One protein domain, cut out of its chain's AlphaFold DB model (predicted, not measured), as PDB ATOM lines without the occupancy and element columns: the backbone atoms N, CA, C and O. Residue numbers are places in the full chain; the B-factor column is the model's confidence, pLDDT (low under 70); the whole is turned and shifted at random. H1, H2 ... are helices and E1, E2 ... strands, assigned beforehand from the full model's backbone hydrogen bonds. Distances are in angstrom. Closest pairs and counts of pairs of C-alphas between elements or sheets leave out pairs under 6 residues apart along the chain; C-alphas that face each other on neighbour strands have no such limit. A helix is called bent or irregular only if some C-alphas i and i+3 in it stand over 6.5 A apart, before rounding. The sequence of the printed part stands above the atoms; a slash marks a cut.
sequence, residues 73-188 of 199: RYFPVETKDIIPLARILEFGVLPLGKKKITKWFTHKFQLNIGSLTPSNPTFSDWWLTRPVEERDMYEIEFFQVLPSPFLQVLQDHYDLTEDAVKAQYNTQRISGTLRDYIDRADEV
ATOM      1  N   ARG A  73      45.404 -19.421  10.917       84.69
ATOM      2  CA  ARG A  73      45.182 -18.592   9.714       84.69
ATOM      3  C   ARG A  73      45.986 -19.014   8.474       84.69
ATOM      4  O   ARG A  73      45.648 -18.587   7.375       84.69
ATOM      5  N   TYR A  74      47.048 -19.804   8.641       87.69
ATOM      6  CA  TYR A  74      47.879 -20.326   7.552       87.69
ATOM      7  C   TYR A  74      47.589 -21.797   7.226       87.69
ATOM      8  O   TYR A  74      48.308 -22.400   6.429       87.69
ATOM      9  N   PHE A  75      46.552 -22.389   7.822       91.88
ATOM     10  CA  PHE A  75      46.129 -23.743   7.493       91.88
ATOM     11  C   PHE A  75      45.656 -23.831   6.023       91.88
ATOM     12  O   PHE A  75      44.823 -23.025   5.597       91.88
ATOM     13  N   PRO A  76      46.167 -24.791   5.228       91.38
ATOM     14  CA  PRO A  76      45.841 -24.897   3.808       91.38
ATOM     15  C   PRO A  76      44.475 -25.549   3.588       91.38
ATOM     16  O   PRO A  76      44.315 -26.775   3.629       91.38
ATOM     17  N   VAL A  77      43.484 -24.713   3.289       89.69
ATOM     18  CA  VAL A  77      42.093 -25.130   3.059       89.69
ATOM     19  C   VAL A  77      41.988 -26.128   1.896       89.69
ATOM     20  O   VAL A  77      41.133 -27.010   1.909       89.69
ATOM     21  N   GLU A  78      42.901 -26.080   0.920       90.12
ATOM     22  CA  GLU A  78      42.908 -26.973  -0.248       90.12
ATOM     23  C   GLU A  78      43.238 -28.432   0.093       90.12
ATOM     24  O   GLU A  78      43.036 -29.323  -0.740       90.12
ATOM     25  N   THR A  79      43.799 -28.689   1.277       91.62
ATOM     26  CA  THR A  79      44.095 -30.046   1.756       91.62
ATOM     27  C   THR A  79      43.191 -30.498   2.895       91.62
ATOM     28  O   THR A  79      43.290 -31.656   3.300       91.62
ATOM     29  N   LYS A  80      42.272 -29.636   3.351       92.25
ATOM     30  CA  LYS A  80      41.338 -29.875   4.462       92.25
ATOM     31  C   LYS A  80      40.593 -31.209   4.352       92.25
ATOM     32  O   LYS A  80      40.481 -31.920   5.348       92.25
ATOM     33  N   ASP A  81      40.152 -31.557   3.143       91.06
ATOM     34  CA  ASP A  81      39.287 -32.716   2.882       91.06
ATOM     35  C   ASP A  81      40.052 -33.987   2.474       91.06
ATOM     36  O   ASP A  81      39.447 -35.023   2.196       91.06
ATOM     37  N   ILE A  82      41.392 -33.950   2.441       90.25
ATOM     38  CA  ILE A  82      42.200 -35.139   2.114       90.25
ATOM     39  C   ILE A  82      42.027 -36.224   3.184       90.25
ATOM     40  O   ILE A  82      42.061 -37.417   2.867       90.25
ATOM     41  N   ILE A  83      41.837 -35.820   4.441       91.94
ATOM     42  CA  ILE A  83      41.656 -36.710   5.586       91.94
ATOM     43  C   ILE A  83      40.281 -36.410   6.197       91.94
ATOM     44  O   ILE A  83      40.042 -35.271   6.594       91.94
ATOM     45  N   PRO A  84      39.374 -37.399   6.305       94.31
ATOM     46  CA  PRO A  84      38.084 -37.192   6.958       94.31
ATOM     47  C   PRO A  84      38.248 -36.718   8.407       94.31
ATOM     48  O   PRO A  84      39.110 -37.232   9.121       94.31
ATOM     49  N   LEU A  85      37.369 -35.824   8.876       94.56
ATOM     50  CA  LEU A  85      37.433 -35.260  10.234       94.56
ATOM     51  C   LEU A  85      37.503 -36.335  11.333       94.56
ATOM     52  O   LEU A  85      38.318 -36.237  12.243       94.56
ATOM     53  N   ALA A  86      36.726 -37.415  11.214       94.12
ATOM     54  CA  ALA A  86      36.788 -38.527  12.168       94.12
ATOM     55  C   ALA A  86      38.201 -39.140  12.275       94.12
ATOM     56  O   ALA A  86      38.636 -39.511  13.358       94.12
ATOM     57  N   ARG A  87      38.950 -39.201  11.163       94.88
ATOM     58  CA  ARG A  87      40.333 -39.710  11.128       94.88
ATOM     59  C   ARG A  87      41.347 -38.674  11.608       94.88
ATOM     60  O   ARG A  87      42.324 -39.053  12.247       94.88
ATOM     61  N   ILE A  88      41.102 -37.386  11.358       95.75
ATOM     62  CA  ILE A  88      41.868 -36.277  11.956       95.75
ATOM     63  C   ILE A  88      41.841 -36.388  13.480       95.75
ATOM     64  O   ILE A  88      42.890 -36.341  14.117       95.75
ATOM     65  N   LEU A  89      40.656 -36.604  14.055       95.81
ATOM     66  CA  LEU A  89      40.460 -36.713  15.498       95.81
ATOM     67  C   LEU A  89      41.018 -38.015  16.071       95.81
ATOM     68  O   LEU A  89      41.724 -37.985  17.076       95.81
ATOM     69  N   GLU A  90      40.745 -39.146  15.421       94.25
ATOM     70  CA  GLU A  90      41.228 -40.460  15.852       94.25
ATOM     71  C   GLU A  90      42.753 -40.528  15.884       94.25
ATOM     72  O   GLU A  90      43.333 -41.026  16.850       94.25
ATOM     73  N   PHE A  91      43.411 -40.029  14.837       94.25
ATOM     74  CA  PHE A  91      44.862 -40.108  14.728       94.25
ATOM     75  C   PHE A  91      45.573 -38.875  15.291       94.25
ATOM     76  O   PHE A  91      46.770 -38.941  15.551       94.25
ATOM     77  N   GLY A  92      44.878 -37.758  15.516       94.50
ATOM     78  CA  GLY A  92      45.509 -36.512  15.950       94.50
ATOM     79  C   GLY A  92      46.448 -35.959  14.879       94.50
ATOM     80  O   GLY A  92      47.607 -35.656  15.172       94.50
ATOM     81  N   VAL A  93      45.965 -35.883  13.634       95.38
ATOM     82  CA  VAL A  93      46.741 -35.425  12.471       95.38
ATOM     83  C   VAL A  93      46.018 -34.345  11.669       95.38
ATOM     84  O   VAL A  93      44.799 -34.368  11.576       95.38
ATOM     85  N   LEU A  94      46.765 -33.441  11.038       95.62
ATOM     86  CA  LEU A  94      46.253 -32.382  10.164       95.62
ATOM     87  C   LEU A  94      46.928 -32.430   8.788       95.62
ATOM     88  O   LEU A  94      48.149 -32.581   8.721       95.62
ATOM     89  N   PRO A  95      46.190 -32.243   7.685       95.12
ATOM     90  CA  PRO A  95      46.788 -32.098   6.364       95.12
ATOM     91  C   PRO A  95      47.343 -30.672   6.187       95.12
ATOM     92  O   PRO A  95      46.603 -29.739   5.893       95.12
ATOM     93  N   LEU A  96      48.657 -30.503   6.352       92.94
ATOM     94  CA  LEU A  96      49.375 -29.216   6.322       92.94
ATOM     95  C   LEU A  96      49.843 -28.788   4.923       92.94
ATOM     96  O   LEU A  96      50.689 -27.904   4.787       92.94
ATOM     97  N   GLY A  97      49.299 -29.391   3.868       91.00
ATOM     98  CA  GLY A  97      49.522 -28.957   2.493       91.00
ATOM     99  C   GLY A  97      50.134 -30.027   1.599       91.00
ATOM    100  O   GLY A  97      50.560 -31.091   2.045       91.00
ATOM    101  N   LYS A  98      50.165 -29.732   0.298       90.81
ATOM    102  CA  LYS A  98      50.716 -30.616  -0.732       90.81
ATOM    103  C   LYS A  98      51.703 -29.875  -1.627       90.81
ATOM    104  O   LYS A  98      51.446 -28.745  -2.034       90.81
ATOM    105  N   LYS A  99      52.807 -30.522  -1.994       88.25
ATOM    106  CA  LYS A  99      53.840 -29.959  -2.876       88.25
ATOM    107  C   LYS A  99      54.102 -30.900  -4.040       88.25
ATOM    108  O   LYS A  99      54.324 -32.081  -3.837       88.25
ATOM    109  N   LYS A 100      54.112 -30.404  -5.276       86.62
ATOM    110  CA  LYS A 100      54.485 -31.243  -6.425       86.62
ATOM    111  C   LYS A 100      55.970 -31.613  -6.338       86.62
ATOM    112  O   LYS A 100      56.812 -30.726  -6.198       86.62
ATOM    113  N   ILE A 101      56.285 -32.900  -6.458       83.69
ATOM    114  CA  ILE A 101      57.657 -33.403  -6.538       83.69
ATOM    115  C   ILE A 101      57.928 -33.769  -7.997       83.69
ATOM    116  O   ILE A 101      57.280 -34.647  -8.565       83.69
ATOM    117  N   THR A 102      58.904 -33.107  -8.612       74.31
ATOM    118  CA  THR A 102      59.358 -33.463  -9.959       74.31
ATOM    119  C   THR A 102      60.537 -34.423  -9.840       74.31
ATOM    120  O   THR A 102      61.662 -34.000  -9.589       74.31
ATOM    121  N   LYS A 103      60.289 -35.722 -10.027       60.00
ATOM    122  CA  LYS A 103      61.330 -36.726 -10.298       60.00
ATOM    123  C   LYS A 103      61.168 -37.184 -11.748       60.00
ATOM    124  O   LYS A 103      60.043 -37.221 -12.249       60.00
ATOM    125  N   TRP A 104      62.273 -37.498 -12.431       55.44
ATOM    126  CA  TRP A 104      62.261 -38.000 -13.812       55.44
ATOM    127  C   TRP A 104      61.140 -39.047 -13.988       55.44
ATOM    128  O   TRP A 104      61.125 -40.071 -13.312       55.44
ATOM    129  N   PHE A 105      60.167 -38.732 -14.852       64.56
ATOM    130  CA  PHE A 105      59.019 -39.566 -15.242       64.56
ATOM    131  C   PHE A 105      57.894 -39.836 -14.213       64.56
ATOM    132  O   PHE A 105      57.008 -40.628 -14.522       64.56
ATOM    133  N   THR A 106      57.833 -39.175 -13.045       62.97
ATOM    134  CA  THR A 106      56.736 -39.400 -12.065       62.97
ATOM    135  C   THR A 106      56.012 -38.118 -11.630       62.97
ATOM    136  O   THR A 106      56.633 -37.086 -11.387       62.97
ATOM    137  N   HIS A 107      54.678 -38.190 -11.523       69.19
ATOM    138  CA  HIS A 107      53.807 -37.123 -11.009       69.19
ATOM    139  C   HIS A 107      53.460 -37.395  -9.541       69.19
ATOM    140  O   HIS A 107      52.321 -37.729  -9.224       69.19
ATOM    141  N   LYS A 108      54.451 -37.304  -8.651       83.12
ATOM    142  CA  LYS A 108      54.224 -37.466  -7.211       83.12
ATOM    143  C   LYS A 108      53.992 -36.122  -6.531       83.12
ATOM    144  O   LYS A 108      54.518 -35.090  -6.950       83.12
ATOM    145  N   PHE A 109      53.226 -36.149  -5.455       86.06
ATOM    146  CA  PHE A 109      53.048 -35.037  -4.538       86.06
ATOM    147  C   PHE A 109      53.654 -35.404  -3.186       86.06
ATOM    148  O   PHE A 109      53.545 -36.530  -2.733       86.06
ATOM    149  N   GLN A 110      54.285 -34.453  -2.523       89.38
ATOM    150  CA  GLN A 110      54.531 -34.516  -1.096       89.38
ATOM    151  C   GLN A 110      53.237 -34.122  -0.390       89.38
ATOM    152  O   GLN A 110      52.669 -33.091  -0.754       89.38
ATOM    153  N   LEU A 111      52.780 -34.896   0.588       90.75
ATOM    154  CA  LEU A 111      51.709 -34.501   1.499       90.75
ATOM    155  C   LEU A 111      52.310 -34.270   2.884       90.75
ATOM    156  O   LEU A 111      52.850 -35.192   3.494       90.75
ATOM    157  N   ASN A 112      52.202 -33.040   3.371       91.12
ATOM    158  CA  ASN A 112      52.700 -32.651   4.680       91.12
ATOM    159  C   ASN A 112      51.616 -32.918   5.720       91.12
ATOM    160  O   ASN A 112      50.496 -32.428   5.587       91.12
ATOM    161  N   ILE A 113      51.946 -33.683   6.755       92.12
ATOM    162  CA  ILE A 113      51.025 -34.082   7.814       92.12
ATOM    163  C   ILE A 113      51.524 -33.543   9.149       92.12
ATOM    164  O   ILE A 113      52.571 -33.947   9.640       92.12
ATOM    165  N   GLY A 114      50.750 -32.655   9.760       91.88
ATOM    166  CA  GLY A 114      50.920 -32.266  11.153       91.88
ATOM    167  C   GLY A 114      50.438 -33.391  12.059       91.88
ATOM    168  O   GLY A 114      49.403 -33.980  11.777       91.88
ATOM    169  N   SER A 115      51.153 -33.711  13.130       91.31
ATOM    170  CA  SER A 115      50.806 -34.798  14.045       91.31
ATOM    171  C   SER A 115      51.073 -34.405  15.490       91.31
ATOM    172  O   SER A 115      52.144 -33.886  15.806       91.31
ATOM    173  N   LEU A 116      50.136 -34.725  16.382       85.56
ATOM    174  CA  LEU A 116      50.341 -34.605  17.831       85.56
ATOM    175  C   LEU A 116      51.424 -35.577  18.336       85.56
ATOM    176  O   LEU A 116      52.139 -35.276  19.293       85.56
ATOM    177  N   THR A 117      51.598 -36.703  17.635       81.25
ATOM    178  CA  THR A 117      52.595 -37.739  17.939       81.25
ATOM    179  C   THR A 117      53.454 -38.011  16.701       81.25
ATOM    180  O   THR A 117      52.971 -38.620  15.738       81.25
ATOM    181  N   PRO A 118      54.722 -37.565  16.658       65.44
ATOM    182  CA  PRO A 118      55.598 -37.801  15.512       65.44
ATOM    183  C   PRO A 118      55.796 -39.301  15.272       65.44
ATOM    184  O   PRO A 118      55.914 -40.070  16.221       65.44
ATOM    185  N   SER A 119      55.868 -39.710  14.002       63.16
ATOM    186  CA  SER A 119      55.943 -41.122  13.585       63.16
ATOM    187  C   SER A 119      54.665 -41.946  13.808       63.16
ATOM    188  O   SER A 119      54.780 -43.166  13.828       63.16
ATOM    189  N   ASN A 120      53.485 -41.316  13.955       66.44
ATOM    190  CA  ASN A 120      52.190 -41.976  14.195       66.44
ATOM    191  C   ASN A 120      51.990 -43.221  13.295       66.44
ATOM    192  O   ASN A 120      51.635 -43.088  12.114       66.44
ATOM    193  N   PRO A 121      52.227 -44.437  13.829       69.69
ATOM    194  CA  PRO A 121      52.214 -45.643  13.017       69.69
ATOM    195  C   PRO A 121      50.783 -45.988  12.608       69.69
ATOM    196  O   PRO A 121      50.558 -46.418  11.487       69.69
ATOM    197  N   THR A 122      49.797 -45.680  13.454       79.25
ATOM    198  CA  THR A 122      48.385 -45.961  13.188       79.25
ATOM    199  C   THR A 122      47.851 -45.167  11.997       79.25
ATOM    200  O   THR A 122      47.137 -45.725  11.166       79.25
ATOM    201  N   PHE A 123      48.226 -43.889  11.864       84.56
ATOM    202  CA  PHE A 123      47.888 -43.121  10.662       84.56
ATOM    203  C   PHE A 123      48.580 -43.688   9.421       84.56
ATOM    204  O   PHE A 123      47.957 -43.793   8.369       84.56
ATOM    205  N   SER A 124      49.857 -44.056   9.543       81.38
ATOM    206  CA  SER A 124      50.628 -44.622   8.430       81.38
ATOM    207  C   SER A 124      50.000 -45.929   7.935       81.38
ATOM    208  O   SER A 124      49.782 -46.092   6.737       81.38
ATOM    209  N   ASP A 125      49.615 -46.812   8.855       85.00
ATOM    210  CA  ASP A 125      48.929 -48.067   8.556       85.00
ATOM    211  C   ASP A 125      47.569 -47.816   7.903       85.00
ATOM    212  O   ASP A 125      47.247 -48.422   6.881       85.00
ATOM    213  N   TRP A 126      46.785 -46.875   8.440       88.06
ATOM    214  CA  TRP A 126      45.521 -46.466   7.832       88.06
ATOM    215  C   TRP A 126      45.721 -45.915   6.416       88.06
ATOM    216  O   TRP A 126      44.983 -46.292   5.506       88.06
ATOM    217  N   TRP A 127      46.730 -45.074   6.194       83.69
ATOM    218  CA  TRP A 127      47.017 -44.509   4.876       83.69
ATOM    219  C   TRP A 127      47.296 -45.598   3.837       83.69
ATOM    220  O   TRP A 127      46.827 -45.515   2.703       83.69
ATOM    221  N   LEU A 128      47.991 -46.667   4.235       81.25
ATOM    222  CA  LEU A 128      48.276 -47.807   3.365       81.25
ATOM    223  C   LEU A 128      47.021 -48.590   2.952       81.25
ATOM    224  O   LEU A 128      47.066 -49.288   1.935       81.25
ATOM    225  N   THR A 129      45.909 -48.454   3.685       86.19
ATOM    226  CA  THR A 129      44.615 -49.060   3.323       86.19
ATOM    227  C   THR A 129      43.857 -48.298   2.232       86.19
ATOM    228  O   THR A 129      42.879 -48.828   1.704       86.19
ATOM    229  N   ARG A 130      44.283 -47.078   1.868       83.38
ATOM    230  CA  ARG A 130      43.662 -46.314   0.774       83.38
ATOM    231  C   ARG A 130      43.896 -46.988  -0.588       83.38
ATOM    232  O   ARG A 130      44.875 -47.727  -0.736       83.38
ATOM    233  N   PRO A 131      43.034 -46.726  -1.594       86.06
ATOM    234  CA  PRO A 131      43.248 -47.181  -2.966       86.06
ATOM    235  C   PRO A 131      44.664 -46.870  -3.464       86.06
ATOM    236  O   PRO A 131      45.240 -45.834  -3.121       86.06
ATOM    237  N   VAL A 132      45.229 -47.771  -4.270       76.69
ATOM    238  CA  VAL A 132      46.618 -47.670  -4.752       76.69
ATOM    239  C   VAL A 132      46.828 -46.366  -5.520       76.69
ATOM    240  O   VAL A 132      47.833 -45.687  -5.338       76.69
ATOM    241  N   GLU A 133      45.833 -45.981  -6.309       78.06
ATOM    242  CA  GLU A 133      45.804 -44.762  -7.108       78.06
ATOM    243  C   GLU A 133      45.877 -43.510  -6.231       78.06
ATOM    244  O   GLU A 133      46.479 -42.523  -6.629       78.06
ATOM    245  N   GLU A 134      45.301 -43.551  -5.027       77.75
ATOM    246  CA  GLU A 134      45.360 -42.439  -4.084       77.75
ATOM    247  C   GLU A 134      46.677 -42.435  -3.312       77.75
ATOM    248  O   GLU A 134      47.287 -41.380  -3.169       77.75
ATOM    249  N   ARG A 135      47.144 -43.587  -2.816       79.56
ATOM    250  CA  ARG A 135      48.328 -43.640  -1.944       79.56
ATOM    251  C   ARG A 135      49.646 -43.472  -2.708       79.56
ATOM    252  O   ARG A 135      50.531 -42.783  -2.210       79.56
ATOM    253  N   ASP A 136      49.776 -44.032  -3.915       79.38
ATOM    254  CA  ASP A 136      51.030 -44.005  -4.690       79.38
ATOM    255  C   ASP A 136      51.301 -42.619  -5.310       79.38
ATOM    256  O   ASP A 136      52.428 -42.315  -5.722       79.38
ATOM    257  N   MET A 137      50.280 -41.754  -5.333       81.38
ATOM    258  CA  MET A 137      50.400 -40.345  -5.706       81.38
ATOM    259  C   MET A 137      51.136 -39.505  -4.659       81.38
ATOM    260  O   MET A 137      51.644 -38.441  -5.026       81.38
ATOM    261  N   TYR A 138      51.217 -39.949  -3.397       84.62
ATOM    262  CA  TYR A 138      51.774 -39.150  -2.305       84.62
ATOM    263  C   TYR A 138      53.015 -39.774  -1.651       84.62
ATOM    264  O   TYR A 138      53.043 -40.950  -1.302       84.62
ATOM    265  N   GLU A 139      54.036 -38.952  -1.420       86.38
ATOM    266  CA  GLU A 139      55.077 -39.184  -0.413       86.38
ATOM    267  C   GLU A 139      54.665 -38.395   0.845       86.38
ATOM    268  O   GLU A 139      54.433 -37.189   0.759       86.38
ATOM    269  N   ILE A 140      54.510 -39.056   1.998       86.50
ATOM    270  CA  ILE A 140      54.090 -38.389   3.244       86.50
ATOM    271  C   ILE A 140      55.310 -37.893   4.015       86.50
ATOM    272  O   ILE A 140      56.250 -38.652   4.243       86.50
ATOM    273  N   GLU A 141      55.246 -36.651   4.490       86.00
ATOM    274  CA  GLU A 141      56.189 -36.092   5.456       86.00
ATOM    275  C   GLU A 141      55.442 -35.659   6.722       86.00
ATOM    276  O   GLU A 141      54.415 -34.983   6.639       86.00
ATOM    277  N   PHE A 142      55.939 -36.066   7.893       85.38
ATOM    278  CA  PHE A 142      55.318 -35.742   9.176       85.38
ATOM    279  C   PHE A 142      56.029 -34.589   9.867       85.38
ATOM    280  O   PHE A 142      57.249 -34.593   9.999       85.38
ATOM    281  N   PHE A 143      55.230 -33.693  10.427       85.06
ATOM    282  CA  PHE A 143      55.660 -32.597  11.271       85.06
ATOM    283  C   PHE A 143      54.927 -32.677  12.606       85.06
ATOM    284  O   PHE A 143      53.736 -32.964  12.654       85.06
ATOM    285  N   GLN A 144      55.614 -32.433  13.709       83.06
ATOM    286  CA  GLN A 144      54.990 -32.348  15.020       83.06
ATOM    287  C   GLN A 144      54.202 -31.047  15.157       83.06
ATOM    288  O   GLN A 144      54.708 -29.970  14.855       83.06
ATOM    289  N   VAL A 145      52.981 -31.145  15.672       85.50
ATOM    290  CA  VAL A 145      52.115 -30.009  16.001       85.50
ATOM    291  C   VAL A 145      51.747 -30.097  17.479       85.50
ATOM    292  O   VAL A 145      51.568 -31.189  18.018       85.50
ATOM    293  N   LEU A 146      51.665 -28.951  18.154       82.44
ATOM    294  CA  LEU A 146      51.237 -28.889  19.551       82.44
ATOM    295  C   LEU A 146      49.698 -28.956  19.664       82.44
ATOM    296  O   LEU A 146      49.012 -28.462  18.768       82.44
ATOM    297  N   PRO A 147      49.141 -29.495  20.767       86.81
ATOM    298  CA  PRO A 147      47.691 -29.623  20.938       86.81
ATOM    299  C   PRO A 147      46.900 -28.312  20.824       86.81
ATOM    300  O   PRO A 147      45.875 -28.290  20.153       86.81
ATOM    301  N   SER A 148      47.386 -27.209  21.403       85.62
ATOM    302  CA  SER A 148      46.683 -25.916  21.339       85.62
ATOM    303  C   SER A 148      46.527 -25.392  19.895       85.62
ATOM    304  O   SER A 148      45.392 -25.192  19.464       85.62
ATOM    305  N   PRO A 149      47.598 -25.258  19.083       88.81
ATOM    306  CA  PRO A 149      47.461 -24.928  17.661       88.81
ATOM    307  C   PRO A 149      46.596 -25.909  16.863       88.81
ATOM    308  O   PRO A 149      45.905 -25.503  15.930       88.81
ATOM    309  N   PHE A 150      46.634 -27.197  17.212       94.19
ATOM    310  CA  PHE A 150      45.800 -28.215  16.579       94.19
ATOM    311  C   PHE A 150      44.308 -27.951  16.827       94.19
ATOM    312  O   PHE A 150      43.526 -27.934  15.879       94.19
ATOM    313  N   LEU A 151      43.925 -27.694  18.082       94.31
ATOM    314  CA  LEU A 151      42.558 -27.331  18.467       94.31
ATOM    315  C   LEU A 151      42.113 -26.021  17.818       94.31
ATOM    316  O   LEU A 151      40.993 -25.947  17.322       94.31
ATOM    317  N   GLN A 152      43.001 -25.027  17.729       93.12
ATOM    318  CA  GLN A 152      42.683 -23.773  17.045       93.12
ATOM    319  C   GLN A 152      42.348 -24.002  15.563       93.12
ATOM    320  O   GLN A 152      41.412 -23.401  15.043       93.12
ATOM    321  N   VAL A 153      43.059 -24.911  14.884       96.56
ATOM    322  CA  VAL A 153      42.714 -25.291  13.505       96.56
ATOM    323  C   VAL A 153      41.369 -26.009  13.432       96.56
ATOM    324  O   VAL A 153      40.589 -25.731  12.522       96.56
ATOM    325  N   LEU A 154      41.075 -26.918  14.367       96.88
ATOM    326  CA  LEU A 154      39.765 -27.574  14.426       96.88
ATOM    327  C   LEU A 154      38.631 -26.558  14.591       96.88
ATOM    328  O   LEU A 154      37.626 -26.643  13.886       96.88
ATOM    329  N   GLN A 155      38.816 -25.568  15.456       96.44
ATOM    330  CA  GLN A 155      37.831 -24.522  15.671       96.44
ATOM    331  C   GLN A 155      37.649 -23.652  14.424       96.44
ATOM    332  O   GLN A 155      36.528 -23.517  13.941       96.44
ATOM    333  N   ASP A 156      38.732 -23.092  13.886       96.31
ATOM    334  CA  ASP A 156      38.643 -22.075  12.833       96.31
ATOM    335  C   ASP A 156      38.305 -22.657  11.457       96.31
ATOM    336  O   ASP A 156      37.730 -21.965  10.616       96.31
ATOM    337  N   HIS A 157      38.696 -23.909  11.198       96.56
ATOM    338  CA  HIS A 157      38.552 -24.521   9.875       96.56
ATOM    339  C   HIS A 157      37.584 -25.683   9.846       96.56
ATOM    340  O   HIS A 157      37.096 -25.988   8.765       96.56
ATOM    341  N   TYR A 158      37.300 -26.346  10.964       95.94
ATOM    342  CA  TYR A 158      36.384 -27.491  11.016       95.94
ATOM    343  C   TYR A 158      35.126 -27.216  11.852       95.94
ATOM    344  O   TYR A 158      34.336 -28.140  12.042       95.94
ATOM    345  N   ASP A 159      34.937 -25.975  12.317       96.00
ATOM    346  CA  ASP A 159      33.828 -25.548  13.180       96.00
ATOM    347  C   ASP A 159      33.681 -26.430  14.433       96.00
ATOM    348  O   ASP A 159      32.579 -26.686  14.924       96.00
ATOM    349  N   LEU A 160      34.809 -26.940  14.940       96.00
ATOM    350  CA  LEU A 160      34.842 -27.917  16.019       96.00
ATOM    351  C   LEU A 160      35.596 -27.360  17.227       96.00
ATOM    352  O   LEU A 160      36.824 -27.362  17.270       96.00
ATOM    353  N   THR A 161      34.834 -26.885  18.213       95.56
ATOM    354  CA  THR A 161      35.363 -26.376  19.485       95.56
ATOM    355  C   THR A 161      35.915 -27.498  20.360       95.56
ATOM    356  O   THR A 161      35.580 -28.669  20.179       95.56
ATOM    357  N   GLU A 162      36.712 -27.136  21.363       93.12
ATOM    358  CA  GLU A 162      37.222 -28.073  22.369       93.12
ATOM    359  C   GLU A 162      36.097 -28.856  23.069       93.12
ATOM    360  O   GLU A 162      36.121 -30.088  23.083       93.12
ATOM    361  N   ASP A 163      35.041 -28.171  23.519       93.44
ATOM    362  CA  ASP A 163      33.848 -28.807  24.097       93.44
ATOM    363  C   ASP A 163      33.184 -29.801  23.134       93.44
ATOM    364  O   ASP A 163      32.728 -30.876  23.535       93.44
ATOM    365  N   ALA A 164      33.138 -29.463  21.841       94.25
ATOM    366  CA  ALA A 164      32.569 -30.335  20.822       94.25
ATOM    367  C   ALA A 164      33.455 -31.562  20.555       94.25
ATOM    368  O   ALA A 164      32.921 -32.649  20.325       94.25
ATOM    369  N   VAL A 165      34.786 -31.431  20.629       94.06
ATOM    370  CA  VAL A 165      35.715 -32.576  20.608       94.06
ATOM    371  C   VAL A 165      35.473 -33.465  21.827       94.06
ATOM    372  O   VAL A 165      35.339 -34.684  21.687       94.06
ATOM    373  N   LYS A 166      35.347 -32.872  23.018       93.25
ATOM    374  CA  LYS A 166      35.107 -33.596  24.270       93.25
ATOM    375  C   LYS A 166      33.792 -34.372  24.256       93.25
ATOM    376  O   LYS A 166      33.746 -35.544  24.633       93.25
ATOM    377  N   ALA A 167      32.727 -33.770  23.730       93.25
ATOM    378  CA  ALA A 167      31.432 -34.429  23.563       93.25
ATOM    379  C   ALA A 167      31.501 -35.693  22.680       93.25
ATOM    380  O   ALA A 167      30.653 -36.580  22.798       93.25
ATOM    381  N   GLN A 168      32.520 -35.813  21.820       91.62
ATOM    382  CA  GLN A 168      32.690 -36.941  20.903       91.62
ATOM    383  C   GLN A 168      33.457 -38.131  21.500       91.62
ATOM    384  O   GLN A 168      33.526 -39.182  20.859       91.62
ATOM    385  N   TYR A 169      33.980 -38.020  22.727       91.19
ATOM    386  CA  TYR A 169      34.773 -39.072  23.381       91.19
ATOM    387  C   TYR A 169      34.076 -40.433  23.445       91.19
ATOM    388  O   TYR A 169      34.722 -41.473  23.342       91.19
ATOM    389  N   ASN A 170      32.754 -40.430  23.625       88.50
ATOM    390  CA  ASN A 170      31.961 -41.653  23.761       88.50
ATOM    391  C   ASN A 170      31.416 -42.169  22.424       88.50
ATOM    392  O   ASN A 170      30.905 -43.286  22.361       88.50
ATOM    393  N   THR A 171      31.485 -41.366  21.361       88.31
ATOM    394  CA  THR A 171      30.877 -41.687  20.063       88.31
ATOM    395  C   THR A 171      31.901 -42.085  19.010       88.31
ATOM    396  O   THR A 171      31.544 -42.740  18.035       88.31
ATOM    397  N   GLN A 172      33.168 -41.704  19.184       91.12
ATOM    398  CA  GLN A 172      34.245 -42.087  18.279       91.12
ATOM    399  C   GLN A 172      35.603 -42.127  18.975       91.12
ATOM    400  O   GLN A 172      35.775 -41.658  20.096       91.12
ATOM    401  N   ARG A 173      36.589 -42.705  18.285       91.75
ATOM    402  CA  ARG A 173      37.969 -42.726  18.763       91.75
ATOM    403  C   ARG A 173      38.577 -41.337  18.615       91.75
ATOM    404  O   ARG A 173      38.478 -40.735  17.551       91.75
ATOM    405  N   ILE A 174      39.247 -40.888  19.667       93.06
ATOM    406  CA  ILE A 174      40.007 -39.641  19.717       93.06
ATOM    407  C   ILE A 174      41.449 -39.991  20.083       93.06
ATOM    408  O   ILE A 174      41.683 -40.912  20.872       93.06
ATOM    409  N   SER A 175      42.411 -39.278  19.501       91.56
ATOM    410  CA  SER A 175      43.828 -39.412  19.835       91.56
ATOM    411  C   SER A 175      44.042 -39.246  21.339       91.56
ATOM    412  O   SER A 175      43.571 -38.274  21.927       91.56
ATOM    413  N   GLY A 176      44.790 -40.171  21.950       85.94
ATOM    414  CA  GLY A 176      45.109 -40.115  23.381       85.94
ATOM    415  C   GLY A 176      45.762 -38.789  23.765       85.94
ATOM    416  O   GLY A 176      45.321 -38.143  24.698       85.94
ATOM    417  N   THR A 177      46.705 -38.298  22.954       80.44
ATOM    418  CA  THR A 177      47.370 -37.006  23.191       80.44
ATOM    419  C   THR A 177      46.407 -35.820  23.171       80.44
ATOM    420  O   THR A 177      46.604 -34.868  23.920       80.44
ATOM    421  N   LEU A 178      45.384 -35.856  22.311       87.38
ATOM    422  CA  LEU A 178      44.375 -34.799  22.258       87.38
ATOM    423  C   LEU A 178      43.459 -34.866  23.481       87.38
ATOM    424  O   LEU A 178      43.208 -33.843  24.108       87.38
ATOM    425  N   ARG A 179      43.016 -36.075  23.839       89.69
ATOM    426  CA  ARG A 179      42.191 -36.318  25.022       89.69
ATOM    427  C   ARG A 179      42.898 -35.891  26.307       89.69
ATOM    428  O   ARG A 179      42.337 -35.120  27.072       89.69
ATOM    429  N   ASP A 180      44.139 -36.334  26.495       85.06
ATOM    430  CA  ASP A 180      44.949 -36.013  27.670       85.06
ATOM    431  C   ASP A 180      45.172 -34.501  27.803       85.06
ATOM    432  O   ASP A 180      45.244 -33.986  28.911       85.06
ATOM    433  N   TYR A 181      45.298 -33.777  26.686       83.50
ATOM    434  CA  TYR A 181      45.464 -32.325  26.709       83.50
ATOM    435  C   TYR A 181      44.198 -31.603  27.186       83.50
ATOM    436  O   TYR A 181      44.287 -30.766  28.079       83.50
ATOM    437  N   ILE A 182      43.043 -31.951  26.615       86.69
ATOM    438  CA  ILE A 182      41.745 -31.355  26.966       86.69
ATOM    439  C   ILE A 182      41.399 -31.671  28.426       86.69
ATOM    440  O   ILE A 182      41.076 -30.775  29.199       86.69
ATOM    441  N   ASP A 183      41.549 -32.935  28.838       85.31
ATOM    442  CA  ASP A 183      41.208 -33.366  30.199       85.31
ATOM    443  C   ASP A 183      42.068 -32.637  31.256       85.31
ATOM    444  O   ASP A 183      41.586 -32.313  32.339       85.31
ATOM    445  N   ARG A 184      43.325 -32.304  30.928       76.12
ATOM    446  CA  ARG A 184      44.228 -31.535  31.802       76.12
ATOM    447  C   ARG A 184      43.920 -30.044  31.850       76.12
ATOM    448  O   ARG A 184      44.136 -29.428  32.891       76.12
ATOM    449  N   ALA A 185      43.452 -29.454  30.751       68.25
ATOM    450  CA  ALA A 185      43.061 -28.047  30.732       68.25
ATOM    451  C   ALA A 185      41.923 -27.779  31.735       68.25
ATOM    452  O   ALA A 185      41.951 -26.777  32.447       68.25
ATOM    453  N   ASP A 186      40.991 -28.725  31.873       62.56
ATOM    454  CA  ASP A 186      39.899 -28.645  32.846       62.56
ATOM    455  C   ASP A 186      40.358 -28.781  34.303       62.56
ATOM    456  O   ASP A 186      39.838 -28.091  35.180       62.56
ATOM    457  N   GLU A 187      41.333 -29.652  34.583       58.78
ATOM    458  CA  GLU A 187      41.870 -29.826  35.940       58.78
ATOM    459  C   GLU A 187      42.522 -28.538  36.459       58.78
ATOM    460  O   GLU A 187      42.323 -28.178  37.618       58.78
ATOM    461  N   VAL A 188      43.228 -27.804  35.593       53.44
ATOM    462  CA  VAL A 188      43.844 -26.513  35.939       53.44
ATOM    463  C   VAL A 188      42.779 -25.442  36.212       53.44
ATOM    464  O   VAL A 188      42.897 -24.693  37.183       53.44
TER     465      VAL A 188
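AT A GLANCE: This is residues 73 to 188 of the 199 residues of an uncharacterized protein of Proteobacteria bacterium (UniProt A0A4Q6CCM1). Picture a long, narrow body: a strongly twisted sheet of three strands, whose E1-E2 hairpin reaches to one end, and three helices, H5, H6 and H7, gathered loosely toward the other, with H2 near the middle. H1 crosses E1, while H3 and H4 make the crossover from E2 to E3. The printed part has 116 residues, with seven named helices and three named strands in the order H1 H2 E1 E2 H3 H4 E3 H5 H6 H7. The sheet runs E1 E2 E3 and is mixed, and the class is mixed, helices and strands. The whole is compact, with a radius of gyration of the C-alphas of 15.0 A, but elongated, spanning 55 by 29 by 21 A.

HOW THE PARTS SIT: Start at the sheet: E1, residues 93 to 103, and E2, residues 106 to 115, form an antiparallel hairpin, where you find N 96 and O 112 at 2.8 A. E2 is parallel to E3, residues 138 to 144, with N 113 and O 141 at 2.8 A. E2, H3 (residues 121 to 128), H4 (residues 132 to 135) and E3 form a strand-helix-strand unit, two parallel neighbour strands with helices between, and its crossover is right-handed. H1, residues 77 to 82, is on the sheet at a height of 6.3 A, only just over E1 with 3 C-alphas; it runs across the strands, at 84 degrees to E1 on the local plane, and Thr 79 and Gly 97 have the closest C-alphas, 5.6 A apart. H2 (residues 85 to 91) and H5 (residues 147 to 158) only graze the sheet, as does H3; H4 is not on it. H5 and H7, residues 176 to 188, only just touch, with 3 pairs of C-alphas within 8 A, the closest those of Pro 147 and Leu 178 at 6.3 A. H7 also only just touches H6, residues 162 to 167, with 3 such pairs, the closest those of Glu 162 and Ile 182 at 7.2 A. Every O i to N i+4 pair is within hydrogen-bond range in H2, H3, H5, H6 and H7; H1 has 0 of 2, but 2 of 3 O i to N i+3 pairs, and H4 is too short for an i+4 pair.

IN THESE COORDINATES: Find C-alpha 93 at (46.741, -35.425, 12.471); from there E1 runs 27.1 A and bends by 59 degrees at residue 96. E2 runs 27.2 A and E3 18.9 A. H1 begins at C-alpha 77, (42.093, -25.130, 3.059), and is irregular, with C-alphas 78 and 81 7.5 A apart. H5 is 15.2 A long, and H7 runs 18.6 A to C-alpha 188 at (43.844, -26.513, 35.939).

THE WHOLE: The two C-alphas farthest apart, those of Phe 105 and Val 188, are 55.0 A apart. The printed part has no cut and no long link. Residues 129 to 134, of which 132 to 134 belong to H4, stand free. The mean pLDDT of the printed part is 86.0, but look for values under 70 at residues 103 to 107, 118 to 121 and 185 to 188.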